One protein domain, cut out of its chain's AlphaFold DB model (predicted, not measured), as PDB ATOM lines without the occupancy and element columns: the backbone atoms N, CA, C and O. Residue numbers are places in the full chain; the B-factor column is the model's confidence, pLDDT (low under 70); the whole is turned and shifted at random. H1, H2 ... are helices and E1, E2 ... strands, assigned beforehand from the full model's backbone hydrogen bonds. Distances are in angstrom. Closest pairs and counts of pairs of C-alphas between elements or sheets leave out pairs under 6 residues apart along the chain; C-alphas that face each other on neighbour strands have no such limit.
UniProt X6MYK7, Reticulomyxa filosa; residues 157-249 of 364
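What this domain is: This is residues 157 to 249 of the 364 residues of a protein of Reticulomyxa filosa (UniProt X6MYK7). Look first for one long helix, H2, which makes the longest axis; H1 and the strands E1 and E2 gather by its first half, while its far end and the chain after it reach out as a long arm that folds back to E2. Only residues 227 to 235, at the arm's tip, stick out free, and the two strands make no sheet with each other. The printed part has 93 residues, with two named helices and two named strands in the order H1, E1, H2, E2, and its class is mostly helix. It is only just loose, close to extended, with a radius of gyration of the C-alphas of 18.0 A and spans of 55 by 25 by 22 A.

How they stand to each other: Begin at H1, residues 157 to 169, and compare it with H2, residues 194 to 229. They only just touch, with 3 pairs of C-alphas within 8 A, the closest being those of Leu 162 and Phe 204 at 6.9 A. H1 touches with residues 162 to 166 alone, H2 with 200 to 207 alone. They run opposite ways at a steep tilt of 45 degrees. Next find E1, residues 186 to 191; its closest C-alpha pair with H1 is Val 187 and Glu 160, 6.1 A apart, and with H2 it is Thr 191 and Ala 197, 5.7 A apart. Residues 182 to 183 form a short antiparallel pairing with residues 186 to 187 of E1. At E2, residues 246 to 249, the closest C-alphas to H2 are those of Ala 248 and Lys 201, 5.8 A apart. E1 and E2 are near each other, with 5 pairs of C-alphas within 10 A, but each pairs with no named strand; H1 and E2 are apart. In H2 every O i to N i+4 pair is within hydrogen-bond range; in H1, 7 of 9 are.

Where its parts are: Find C-alpha 157 at (10.238, 29.609, -44.253); from there H1 runs 19.6 A to Thr 169. E1 covers 16.4 A from Arg 186 to Thr 191. Find C-alpha 194 at (0.350, 54.097, -41.605); H2 runs 52.8 A from it to Tyr 229. E2 spans 9.8 A and ends at C-alpha 249, at (1.303, 44.531, -35.536).

The domain as a whole: Look at Pro 177 and Ala 230 for the two C-alphas farthest apart, 56.5 A. The printed part has no cut. The links from H1 to E1 and from H2 to E2 are long, 16 residues each; the link from E1 to H2 is tight, with 2 residues. The mean pLDDT of the printed part is 89.3, and you will find values under 70 at residues 230 to 240.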
ATOM      1  N   GLU A 157      10.125  29.527 -42.792       96.12
ATOM      2  CA  GLU A 157      10.238  29.609 -44.253       96.12
ATOM      3  C   GLU A 157       8.958  30.183 -44.868       96.12
ATOM      4  O   GLU A 157       9.009  31.056 -45.740       96.12
ATOM      5  N   PHE A 158       7.794  29.733 -44.386       96.69
ATOM      6  CA  PHE A 158       6.526  30.296 -44.827       96.69
ATOM      7  C   PHE A 158       6.390  31.770 -44.426       96.69
ATOM      8  O   PHE A 158       6.014  32.584 -45.271       96.69
ATOM      9  N   ALA A 159       6.732  32.136 -43.188       97.50
ATOM     10  CA  ALA A 159       6.680  33.527 -42.739       97.50
ATOM     11  C   ALA A 159       7.560  34.442 -43.611       97.50
ATOM     12  O   ALA A 159       7.082  35.466 -44.095       97.50
ATOM     13  N   GLU A 160       8.808  34.055 -43.895       98.19
ATOM     14  CA  GLU A 160       9.724  34.820 -44.757       98.19
ATOM     15  C   GLU A 160       9.196  34.955 -46.194       98.19
ATOM     16  O   GLU A 160       9.358  35.999 -46.837       98.19
ATOM     17  N   SER A 161       8.482  33.938 -46.690       98.00
ATOM     18  CA  SER A 161       7.842  33.999 -48.006       98.00
ATOM     19  C   SER A 161       6.821  35.140 -48.123       98.00
ATOM     20  O   SER A 161       6.679  35.705 -49.209       98.00
ATOM     21  N   LEU A 162       6.177  35.543 -47.016       98.25
ATOM     22  CA  LEU A 162       5.209  36.644 -46.995       98.25
ATOM     23  C   LEU A 162       5.876  37.998 -47.259       98.25
ATOM     24  O   LEU A 162       5.348  38.795 -48.034       98.25
ATOM     25  N   HIS A 163       7.063  38.242 -46.692       97.88
ATOM     26  CA  HIS A 163       7.853  39.438 -47.005       97.88
ATOM     27  C   HIS A 163       8.187  39.491 -48.502       97.88
ATOM     28  O   HIS A 163       8.045  40.526 -49.157       97.88
ATOM     29  N   HIS A 164       8.617  38.363 -49.071       97.88
ATOM     30  CA  HIS A 164       8.942  38.289 -50.493       97.88
ATOM     31  C   HIS A 164       7.715  38.460 -51.396       97.88
ATOM     32  O   HIS A 164       7.838  39.030 -52.479       97.88
ATOM     33  N   GLU A 165       6.546  37.971 -50.983       97.88
ATOM     34  CA  GLU A 165       5.278  38.170 -51.688       97.88
ATOM     35  C   GLU A 165       4.875  39.652 -51.694       97.88
ATOM     36  O   GLU A 165       4.609  40.202 -52.767       97.88
ATOM     37  N   TRP A 166       4.950  40.321 -50.539       97.75
ATOM     38  CA  TRP A 166       4.692  41.756 -50.410       97.75
ATOM     39  C   TRP A 166       5.624  42.594 -51.296       97.75
ATOM     40  O   TRP A 166       5.177  43.408 -52.108       97.75
ATOM     41  N   LYS A 167       6.934  42.321 -51.225       97.12
ATOM     42  CA  LYS A 167       7.984  43.027 -51.981       97.12
ATOM     43  C   LYS A 167       7.811  42.962 -53.506       97.12
ATOM     44  O   LYS A 167       8.346  43.811 -54.213       97.12
ATOM     45  N   LYS A 168       7.106  41.961 -54.046       97.38
ATOM     46  CA  LYS A 168       6.865  41.846 -55.500       97.38
ATOM     47  C   LYS A 168       5.902  42.903 -56.027       97.38
ATOM     48  O   LYS A 168       5.972  43.243 -57.204       97.38
ATOM     49  N   THR A 169       4.981  43.360 -55.187       95.81
ATOM     50  CA  THR A 169       3.870  44.238 -55.581       95.81
ATOM     51  C   THR A 169       3.990  45.637 -54.986       95.81
ATOM     52  O   THR A 169       3.429  46.573 -55.548       95.81
ATOM     53  N   HIS A 170       4.787  45.801 -53.928       97.06
ATOM     54  CA  HIS A 170       4.948  47.060 -53.210       97.06
ATOM     55  C   HIS A 170       6.391  47.555 -53.247       97.06
ATOM     56  O   HIS A 170       7.351  46.784 -53.154       97.06
ATOM     57  N   LYS A 171       6.547  48.876 -53.342       95.88
ATOM     58  CA  LYS A 171       7.827  49.523 -53.051       95.88
ATOM     59  C   LYS A 171       8.008  49.565 -51.539       95.88
ATOM     60  O   LYS A 171       7.048  49.785 -50.814       95.88
ATOM     61  N   MET A 172       9.241  49.391 -51.085       95.50
ATOM     62  CA  MET A 172       9.600  49.548 -49.678       95.50
ATOM     63  C   MET A 172      10.672  50.633 -49.557       95.50
ATOM     64  O   MET A 172      11.511  50.729 -50.463       95.50
ATOM     65  N   PRO A 173      10.664  51.441 -48.484       94.38
ATOM     66  CA  PRO A 173      11.722  52.406 -48.243       94.38
ATOM     67  C   PRO A 173      13.058  51.720 -47.923       94.38
ATOM     68  O   PRO A 173      13.138  50.503 -47.710       94.38
ATOM     69  N   GLU A 174      14.129  52.512 -47.896       91.44
ATOM     70  CA  GLU A 174      15.449  52.020 -47.506       91.44
ATOM     71  C   GLU A 174      15.458  51.583 -46.042       91.44
ATOM     72  O   GLU A 174      15.027  52.311 -45.153       91.44
ATOM     73  N   LEU A 175      15.968  50.377 -45.805       89.75
ATOM     74  CA  LEU A 175      16.054  49.779 -44.481       89.75
ATOM     75  C   LEU A 175      17.005  50.603 -43.592       89.75
ATOM     76  O   LEU A 175      18.162  50.782 -43.985       89.75
ATOM     77  N   PRO A 176      16.583  51.058 -42.395       85.62
ATOM     78  CA  PRO A 176      17.476  51.789 -41.509       85.62
ATOM     79  C   PRO A 176      18.706  50.944 -41.141       85.62
ATOM     80  O   PRO A 176      18.558  49.730 -40.933       85.62
ATOM     81  N   PRO A 177      19.906  51.543 -41.019       83.94
ATOM     82  CA  PRO A 177      21.137  50.816 -40.727       83.94
ATOM     83  C   PRO A 177      21.014  49.857 -39.534       83.94
ATOM     84  O   PRO A 177      20.427  50.178 -38.501       83.94
ATOM     85  N   GLY A 178      21.552  48.646 -39.692       82.38
ATOM     86  CA  GLY A 178      21.525  47.602 -38.660       82.38
ATOM     87  C   GLY A 178      20.162  46.942 -38.423       82.38
ATOM     88  O   GLY A 178      20.056  46.086 -37.549       82.38
ATOM     89  N   SER A 179      19.113  47.325 -39.156       86.44
ATOM     90  CA  SER A 179      17.804  46.652 -39.115       86.44
ATOM     91  C   SER A 179      17.786  45.422 -40.022       86.44
ATOM     92  O   SER A 179      18.583  45.322 -40.953       86.44
ATOM     93  N   ASN A 180      16.848  44.506 -39.785       90.62
ATOM     94  CA  ASN A 180      16.613  43.352 -40.645       90.62
ATOM     95  C   ASN A 180      15.103  43.112 -40.789       90.62
ATOM     96  O   ASN A 180      14.351  43.283 -39.833       90.62
ATOM     97  N   TYR A 181      14.670  42.740 -41.992       93.19
ATOM     98  CA  TYR A 181      13.290  42.343 -42.267       93.19
ATOM     99  C   TYR A 181      13.005  40.898 -41.854       93.19
ATOM    100  O   TYR A 181      11.871  40.575 -41.517       93.19
ATOM    101  N   LEU A 182      14.012  40.026 -41.946       94.94
ATOM    102  CA  LEU A 182      13.883  38.583 -41.777       94.94
ATOM    103  C   LEU A 182      14.715  38.161 -40.567       94.94
ATOM    104  O   LEU A 182      15.895  37.819 -40.680       94.94
ATOM    105  N   GLU A 183      14.105  38.246 -39.393       92.56
ATOM    106  CA  GLU A 183      14.674  37.743 -38.150       92.56
ATOM    107  C   GLU A 183      13.986  36.424 -37.771       92.56
ATOM    108  O   GLU A 183      12.836  36.149 -38.136       92.56
ATOM    109  N   GLN A 184      14.687  35.577 -37.017       93.69
ATOM    110  CA  GLN A 184      14.074  34.371 -36.465       93.69
ATOM    111  C   GLN A 184      12.866  34.776 -35.605       93.69
ATOM    112  O   GLN A 184      12.994  35.628 -34.732       93.69
ATOM    113  N   PHE A 185      11.699  34.186 -35.877       95.56
ATOM    114  CA  PHE A 185      10.409  34.489 -35.240       95.56
ATOM    115  C   PHE A 185       9.851  35.905 -35.457       95.56
ATOM    116  O   PHE A 185       8.825  36.233 -34.865       95.56
ATOM    117  N   ARG A 186      10.463  36.745 -36.300       95.19
ATOM    118  CA  ARG A 186       9.957  38.091 -36.606       95.19
ATOM    119  C   ARG A 186      10.223  38.434 -38.063       95.19
ATOM    120  O   ARG A 186      11.359  38.660 -38.468       95.19
ATOM    121  N   VAL A 187       9.153  38.484 -38.845       96.81
ATOM    122  CA  VAL A 187       9.202  38.878 -40.254       96.81
ATOM    123  C   VAL A 187       8.487  40.205 -40.410       96.81
ATOM    124  O   VAL A 187       7.386  40.375 -39.895       96.81
ATOM    125  N   ALA A 188       9.107  41.145 -41.113       96.31
ATOM    126  CA  ALA A 188       8.597  42.498 -41.245       96.31
ATOM    127  C   ALA A 188       8.713  43.046 -42.667       96.31
ATOM    128  O   ALA A 188       9.510  42.590 -43.488       96.31
ATOM    129  N   VAL A 189       7.927  44.080 -42.937       97.25
ATOM    130  CA  VAL A 189       8.059  44.987 -44.079       97.25
ATOM    131  C   VAL A 189       8.051  46.418 -43.557       97.25
ATOM    132  O   VAL A 189       7.573  46.681 -42.452       97.25
ATOM    133  N   MET A 190       8.587  47.338 -44.354       96.56
ATOM    134  CA  MET A 190       8.516  48.764 -44.065       96.56
ATOM    135  C   MET A 190       7.754  49.472 -45.184       96.56
ATOM    136  O   MET A 190       7.924  49.140 -46.360       96.56
ATOM    137  N   THR A 191       6.907  50.421 -44.808       97.00
ATOM    138  CA  THR A 191       5.965  51.130 -45.678       97.00
ATOM    139  C   THR A 191       6.109  52.643 -45.513       97.00
ATOM    140  O   THR A 191       6.732  53.126 -44.561       97.00
ATOM    141  N   PHE A 192       5.570  53.410 -46.463       96.31
ATOM    142  CA  PHE A 192       5.700  54.870 -46.462       96.31
ATOM    143  C   PHE A 192       4.631  55.564 -45.616       96.31
ATOM    144  O   PHE A 192       4.825  56.711 -45.215       96.31
ATOM    145  N   SER A 193       3.520  54.883 -45.327       95.06
ATOM    146  CA  SER A 193       2.431  55.423 -44.515       95.06
ATOM    147  C   SER A 193       1.849  54.392 -43.547       95.06
ATOM    148  O   SER A 193       2.074  53.182 -43.675       95.06
ATOM    149  N   MET A 194       1.085  54.900 -42.579       92.81
ATOM    150  CA  MET A 194       0.350  54.097 -41.605       92.81
ATOM    151  C   MET A 194      -0.675  53.195 -42.297       92.81
ATOM    152  O   MET A 194      -0.799  52.026 -41.953       92.81
ATOM    153  N   GLU A 195      -1.379  53.715 -43.302       95.44
ATOM    154  CA  GLU A 195      -2.399  52.982 -44.056       95.44
ATOM    155  C   GLU A 195      -1.793  51.787 -44.800       95.44
ATOM    156  O   GLU A 195      -2.335  50.685 -44.727       95.44
ATOM    157  N   GLU A 196      -0.635  51.969 -45.443       97.12
ATOM    158  CA  GLU A 196       0.095  50.868 -46.085       97.12
ATOM    159  C   GLU A 196       0.574  49.826 -45.060       97.12
ATOM    160  O   GLU A 196       0.560  48.626 -45.335       97.12
ATOM    161  N   ALA A 197       0.988  50.253 -43.862       96.25
ATOM    162  CA  ALA A 197       1.379  49.331 -42.794       96.25
ATOM    163  C   ALA A 197       0.183  48.535 -42.248       96.25
ATOM    164  O   ALA A 197       0.306  47.337 -41.973       96.25
ATOM    165  N   MET A 198      -0.986  49.167 -42.130       94.62
ATOM    166  CA  MET A 198      -2.232  48.482 -41.786       94.62
ATOM    167  C   MET A 198      -2.607  47.451 -42.857       94.62
ATOM    168  O   MET A 198      -2.943  46.319 -42.510       94.62
ATOM    169  N   GLU A 199      -2.473  47.801 -44.139       97.75
ATOM    170  CA  GLU A 199      -2.686  46.877 -45.258       97.75
ATOM    171  C   GLU A 199      -1.709  45.693 -45.214       97.75
ATOM    172  O   GLU A 199      -2.127  44.543 -45.356       97.75
ATOM    173  N   ALA A 200      -0.424  45.941 -44.947       98.12
ATOM    174  CA  ALA A 200       0.584  44.894 -44.797       98.12
ATOM    175  C   ALA A 200       0.269  43.936 -43.640       98.12
ATOM    176  O   ALA A 200       0.376  42.715 -43.787       98.12
ATOM    177  N   LYS A 201      -0.169  44.473 -42.495       96.94
ATOM    178  CA  LYS A 201      -0.616  43.670 -41.352       96.94
ATOM    179  C   LYS A 201      -1.807  42.782 -41.737       96.94
ATOM    180  O   LYS A 201      -1.783  41.580 -41.467       96.94
ATOM    181  N   ASP A 202      -2.825  43.344 -42.384       98.00
ATOM    182  CA  ASP A 202      -4.019  42.597 -42.798       98.00
ATOM    183  C   ASP A 202      -3.687  41.542 -43.870       98.00
ATOM    184  O   ASP A 202      -4.214  40.423 -43.841       98.00
ATOM    185  N   PHE A 203      -2.746  41.851 -44.769       98.44
ATOM    186  CA  PHE A 203      -2.176  40.902 -45.721       98.44
ATOM    187  C   PHE A 203      -1.537  39.702 -45.008       98.44
ATOM    188  O   PHE A 203      -1.862  38.559 -45.344       98.44
ATOM    189  N   PHE A 204      -0.688  39.925 -43.995       98.38
ATOM    190  CA  PHE A 204      -0.084  38.832 -43.228       98.38
ATOM    191  C   PHE A 204      -1.139  37.940 -42.577       98.38
ATOM    192  O   PHE A 204      -1.091  36.719 -42.742       98.38
ATOM    193  N   ILE A 205      -2.127  38.535 -41.901       98.19
ATOM    194  CA  ILE A 205      -3.218  37.799 -41.246       98.19
ATOM    195  C   ILE A 205      -3.941  36.908 -42.262       98.19
ATOM    196  O   ILE A 205      -4.032  35.692 -42.073       98.19
ATOM    197  N   LYS A 206      -4.374  37.481 -43.388       98.19
ATOM    198  CA  LYS A 206      -5.107  36.753 -44.428       98.19
ATOM    199  C   LYS A 206      -4.296  35.597 -45.022       98.19
ATOM    200  O   LYS A 206      -4.831  34.503 -45.219       98.19
ATOM    201  N   ARG A 207      -3.007  35.804 -45.307       98.12
ATOM    202  CA  ARG A 207      -2.147  34.755 -45.884       98.12
ATOM    203  C   ARG A 207      -1.901  33.612 -44.905       98.12
ATOM    204  O   ARG A 207      -1.900  32.450 -45.319       98.12
ATOM    205  N   VAL A 208      -1.769  33.905 -43.612       97.69
ATOM    206  CA  VAL A 208      -1.662  32.871 -42.575       97.69
ATOM    207  C   VAL A 208      -2.969  32.092 -42.413       97.69
ATOM    208  O   VAL A 208      -2.941  30.869 -42.271       97.69
ATOM    209  N   GLU A 209      -4.130  32.742 -42.507       97.50
ATOM    210  CA  GLU A 209      -5.417  32.036 -42.526       97.50
ATOM    211  C   GLU A 209      -5.540  31.077 -43.719       97.50
ATOM    212  O   GLU A 209      -6.020  29.951 -43.573       97.50
ATOM    213  N   GLU A 210      -5.096  31.498 -44.905       97.56
ATOM    214  CA  GLU A 210      -5.068  30.654 -46.102       97.56
ATOM    215  C   GLU A 210      -4.135  29.452 -45.939       97.56
ATOM    216  O   GLU A 210      -4.540  28.327 -46.246       97.56
ATOM    217  N   TYR A 211      -2.930  29.670 -45.407       96.12
ATOM    218  CA  TYR A 211      -1.999  28.602 -45.042       96.12
ATOM    219  C   TYR A 211      -2.651  27.605 -44.082       96.12
ATOM    220  O   TYR A 211      -2.679  26.405 -44.349       96.12
ATOM    221  N   ASN A 212      -3.280  28.095 -43.013       96.31
ATOM    222  CA  ASN A 212      -3.932  27.250 -42.017       96.31
ATOM    223  C   ASN A 212      -5.069  26.407 -42.619       96.31
ATOM    224  O   ASN A 212      -5.153  25.211 -42.334       96.31
ATOM    225  N   ARG A 213      -5.886  26.972 -43.522       95.81
ATOM    226  CA  ARG A 213      -6.921  26.213 -44.256       95.81
ATOM    227  C   ARG A 213      -6.328  25.094 -45.121       95.81
ATOM    228  O   ARG A 213      -6.907  24.005 -45.211       95.81
ATOM    229  N   GLN A 214      -5.182  25.341 -45.759       93.06
ATOM    230  CA  GLN A 214      -4.477  24.327 -46.549       93.06
ATOM    231  C   GLN A 214      -3.952  23.200 -45.654       93.06
ATOM    232  O   GLN A 214      -4.232  22.030 -45.927       93.06
ATOM    233  N   ILE A 215      -3.292  23.539 -44.541       90.81
ATOM    234  CA  ILE A 215      -2.800  22.562 -43.561       90.81
ATOM    235  C   ILE A 215      -3.939  21.697 -43.009       90.81
ATOM    236  O   ILE A 215      -3.829  20.471 -42.975       90.81
ATOM    237  N   GLU A 216      -5.061  22.302 -42.621       90.62
ATOM    238  CA  GLU A 216      -6.229  21.575 -42.111       90.62
ATOM    239  C   GLU A 216      -6.789  20.587 -43.144       90.62
ATOM    240  O   GLU A 216      -7.106  19.436 -42.813       90.62
ATOM    241  N   THR A 217      -6.849  20.998 -44.413       89.94
ATOM    242  CA  THR A 217      -7.297  20.142 -45.518       89.94
ATOM    243  C   THR A 217      -6.369  18.939 -45.692       89.94
ATOM    244  O   THR A 217      -6.845  17.798 -45.731       89.94
ATOM    245  N   GLU A 218      -5.055  19.162 -45.726       87.81
ATOM    246  CA  GLU A 218      -4.048  18.105 -45.863       87.81
ATOM    247  C   GLU A 218      -4.068  17.121 -44.683       87.81
ATOM    248  O   GLU A 218      -4.123  15.903 -44.887       87.81
ATOM    249  N   LEU A 219      -4.117  17.625 -43.445       86.00
ATOM    250  CA  LEU A 219      -4.203  16.799 -42.239       86.00
ATOM    251  C   LEU A 219      -5.493  15.965 -42.217       86.00
ATOM    252  O   LEU A 219      -5.480  14.792 -41.821       86.00
ATOM    253  N   SER A 220      -6.613  16.531 -42.680       86.69
ATOM    254  CA  SER A 220      -7.880  15.801 -42.797       86.69
ATOM    255  C   SER A 220      -7.788  14.652 -43.812       86.69
ATOM    256  O   SER A 220      -8.286  13.548 -43.553       86.69
ATOM    257  N   PHE A 221      -7.108  14.880 -44.942       85.62
ATOM    258  CA  PHE A 221      -6.888  13.885 -45.986       85.62
ATOM    259  C   PHE A 221      -5.969  12.761 -45.494       85.62
ATOM    260  O   PHE A 221      -6.307  11.582 -45.637       85.62
ATOM    261  N   GLU A 222      -4.864  13.097 -44.821       82.25
ATOM    262  CA  GLU A 222      -3.978  12.112 -44.199       82.25
ATOM    263  C   GLU A 222      -4.710  11.253 -43.166       82.25
ATOM    264  O   GLU A 222      -4.572  10.028 -43.167       82.25
ATOM    265  N   LYS A 223      -5.534  11.864 -42.304       83.38
ATOM    266  CA  LYS A 223      -6.318  11.141 -41.292       83.38
ATOM    267  C   LYS A 223      -7.298  10.157 -41.933       83.38
ATOM    268  O   LYS A 223      -7.412   9.020 -41.466       83.38
ATOM    269  N   LYS A 224      -7.973  10.554 -43.020       85.19
ATOM    270  CA  LYS A 224      -8.851   9.669 -43.809       85.19
ATOM    271  C   LYS A 224      -8.062   8.520 -44.447       85.19
ATOM    272  O   LYS A 224      -8.482   7.369 -44.333       85.19
ATOM    273  N   LYS A 225      -6.897   8.800 -45.045       82.56
ATOM    274  CA  LYS A 225      -6.002   7.782 -45.626       82.56
ATOM    275  C   LYS A 225      -5.534   6.776 -44.567       82.56
ATOM    276  O   LYS A 225      -5.646   5.573 -44.779       82.56
ATOM    277  N   ARG A 226      -5.096   7.243 -43.392       79.81
ATOM    278  CA  ARG A 226      -4.661   6.382 -42.274       79.81
ATOM    279  C   ARG A 226      -5.769   5.435 -41.806       79.81
ATOM    280  O   ARG A 226      -5.499   4.254 -41.618       79.81
ATOM    281  N   LYS A 227      -7.008   5.929 -41.670       81.19
ATOM    282  CA  LYS A 227      -8.174   5.093 -41.321       81.19
ATOM    283  C   LYS A 227      -8.496   4.058 -42.401       81.19
ATOM    284  O   LYS A 227      -8.818   2.928 -42.063       81.19
ATOM    285  N   LYS A 228      -8.410   4.437 -43.680       82.50
ATOM    286  CA  LYS A 228      -8.754   3.559 -44.808       82.50
ATOM    287  C   LYS A 228      -7.752   2.417 -45.013       82.50
ATOM    288  O   LYS A 228      -8.167   1.328 -45.382       82.50
ATOM    289  N   TYR A 229      -6.459   2.666 -44.795       78.94
ATOM    290  CA  TYR A 229      -5.386   1.717 -45.133       78.94
ATOM    291  C   TYR A 229      -4.718   1.040 -43.924       78.94
ATOM    292  O   TYR A 229      -3.723   0.358 -44.118       78.94
ATOM    293  N   ALA A 230      -5.224   1.229 -42.695       69.56
ATOM    294  CA  ALA A 230      -4.687   0.624 -41.465       69.56
ATOM    295  C   ALA A 230      -3.143   0.684 -41.356       69.56
ATOM    296  O   ALA A 230      -2.497  -0.304 -41.019       69.56
ATOM    297  N   MET A 231      -2.551   1.847 -41.669       65.06
ATOM    298  CA  MET A 231      -1.089   1.986 -41.752       65.06
ATOM    299  C   MET A 231      -0.390   1.639 -40.434       65.06
ATOM    300  O   MET A 231      -0.781   2.123 -39.355       65.06
ATOM    301  N   ASN A 232       0.698   0.874 -40.555       65.06
ATOM    302  CA  ASN A 232       1.530   0.472 -39.431       65.06
ATOM    303  C   ASN A 232       2.149   1.701 -38.741       65.06
ATOM    304  O   ASN A 232       2.492   2.678 -39.411       65.06
ATOM    305  N   PRO A 233       2.323   1.689 -37.404       65.81
ATOM    306  CA  PRO A 233       2.924   2.803 -36.669       65.81
ATOM    307  C   PRO A 233       4.299   3.241 -37.196       65.81
ATOM    308  O   PRO A 233       4.591   4.431 -37.176       65.81
ATOM    309  N   SER A 234       5.098   2.310 -37.724       61.66
ATOM    310  CA  SER A 234       6.420   2.558 -38.318       61.66
ATOM    311  C   SER A 234       6.387   3.300 -39.662       61.66
ATOM    312  O   SER A 234       7.375   3.925 -40.035       61.66
ATOM    313  N   GLU A 235       5.259   3.283 -40.378       59.19
ATOM    314  CA  GLU A 235       5.075   3.964 -41.674       59.19
ATOM    315  C   GLU A 235       4.462   5.363 -41.518       59.19
ATOM    316  O   GLU A 235       4.328   6.125 -42.483       59.19
ATOM    317  N   ARG A 236       4.087   5.732 -40.288       63.00
ATOM    318  CA  ARG A 236       3.557   7.055 -39.963       63.00
ATOM    319  C   ARG A 236       4.701   8.064 -39.975       63.00
ATOM    320  O   ARG A 236       5.287   8.364 -38.941       63.00
ATOM    321  N   LYS A 237       4.990   8.659 -41.135       58.09
ATOM    322  CA  LYS A 237       5.688   9.951 -41.146       58.09
ATOM    323  C   LYS A 237       4.797  10.954 -40.411       58.09
ATOM    324  O   LYS A 237       3.686  11.239 -40.858       58.09
ATOM    325  N   ASN A 238       5.253  11.456 -39.265       56.12
ATOM    326  CA  ASN A 238       4.608  12.601 -38.635       56.12
ATOM    327  C   ASN A 238       4.731  13.777 -39.604       56.12
ATOM    328  O   ASN A 238       5.839  14.216 -39.911       56.12
ATOM    329  N   SER A 239       3.595  14.244 -40.126       56.34
ATOM    330  CA  SER A 239       3.548  15.507 -40.852       56.34
ATOM    331  C   SER A 239       4.059  16.593 -39.906       56.34
ATOM    332  O   SER A 239       3.499  16.795 -38.831       56.34
ATOM    333  N   LYS A 240       5.158  17.249 -40.292       65.56
ATOM    334  CA  LYS A 240       5.718  18.402 -39.572       65.56
ATOM    335  C   LYS A 240       4.874  19.670 -39.766       65.56
ATOM    336  O   LYS A 240       5.234  20.712 -39.241       65.56
ATOM    337  N   LYS A 241       3.787  19.597 -40.545       74.62
ATOM    338  CA  LYS A 241       2.939  20.741 -40.874       74.62
ATOM    339  C   LYS A 241       1.954  21.002 -39.752       74.62
ATOM    340  O   LYS A 241       1.199  20.103 -39.365       74.62
ATOM    341  N   HIS A 242       1.980  22.207 -39.211       85.19
ATOM    342  CA  HIS A 242       1.174  22.605 -38.066       85.19
ATOM    343  C   HIS A 242       0.453  23.904 -38.401       85.19
ATOM    344  O   HIS A 242       0.887  24.659 -39.265       85.19
ATOM    345  N   ARG A 243      -0.682  24.134 -37.742       92.00
ATOM    346  CA  ARG A 243      -1.352  25.429 -37.807       92.00
ATOM    347  C   ARG A 243      -0.409  26.478 -37.213       92.00
ATOM    348  O   ARG A 243       0.157  26.232 -36.148       92.00
ATOM    349  N   MET A 244      -0.270  27.610 -37.888       94.62
ATOM    350  CA  MET A 244       0.532  28.734 -37.427       94.62
ATOM    351  C   MET A 244      -0.380  29.795 -36.820       94.62
ATOM    352  O   MET A 244      -1.288  30.308 -37.479       94.62
ATOM    353  N   GLU A 245      -0.152  30.109 -35.551       95.50
ATOM    354  CA  GLU A 245      -0.810  31.213 -34.857       95.50
ATOM    355  C   GLU A 245       0.162  32.380 -34.775       95.50
ATOM    356  O   GLU A 245       1.319  32.205 -34.381       95.50
ATOM    357  N   ILE A 246      -0.303  33.569 -35.152       95.50
ATOM    358  CA  ILE A 246       0.544  34.755 -35.255       95.50
ATOM    359  C   ILE A 246       0.005  35.924 -34.444       95.50
ATOM    360  O   ILE A 246      -1.199  36.046 -34.223       95.50
ATOM    361  N   HIS A 247       0.918  36.804 -34.058       93.44
ATOM    362  CA  HIS A 247       0.634  38.172 -33.674       93.44
ATOM    363  C   HIS A 247       1.189  39.076 -34.778       93.44
ATOM    364  O   HIS A 247       2.378  39.015 -35.088       93.44
ATOM    365  N   ALA A 248       0.321  39.870 -35.406       93.94
ATOM    366  CA  ALA A 248       0.714  40.860 -36.402       93.94
ATOM    367  C   ALA A 248       0.413  42.263 -35.880       93.94
ATOM    368  O   ALA A 248      -0.673  42.517 -35.356       93.94
ATOM    369  N   PHE A 249       1.368  43.167 -36.043       91.12
ATOM    370  CA  PHE A 249       1.303  44.531 -35.536       91.12
ATOM    371  C   PHE A 249       2.006  45.492 -36.491       91.12
ATOM    372  O   PHE A 249       2.709  45.077 -37.413       91.12
TER     373      PHE A 249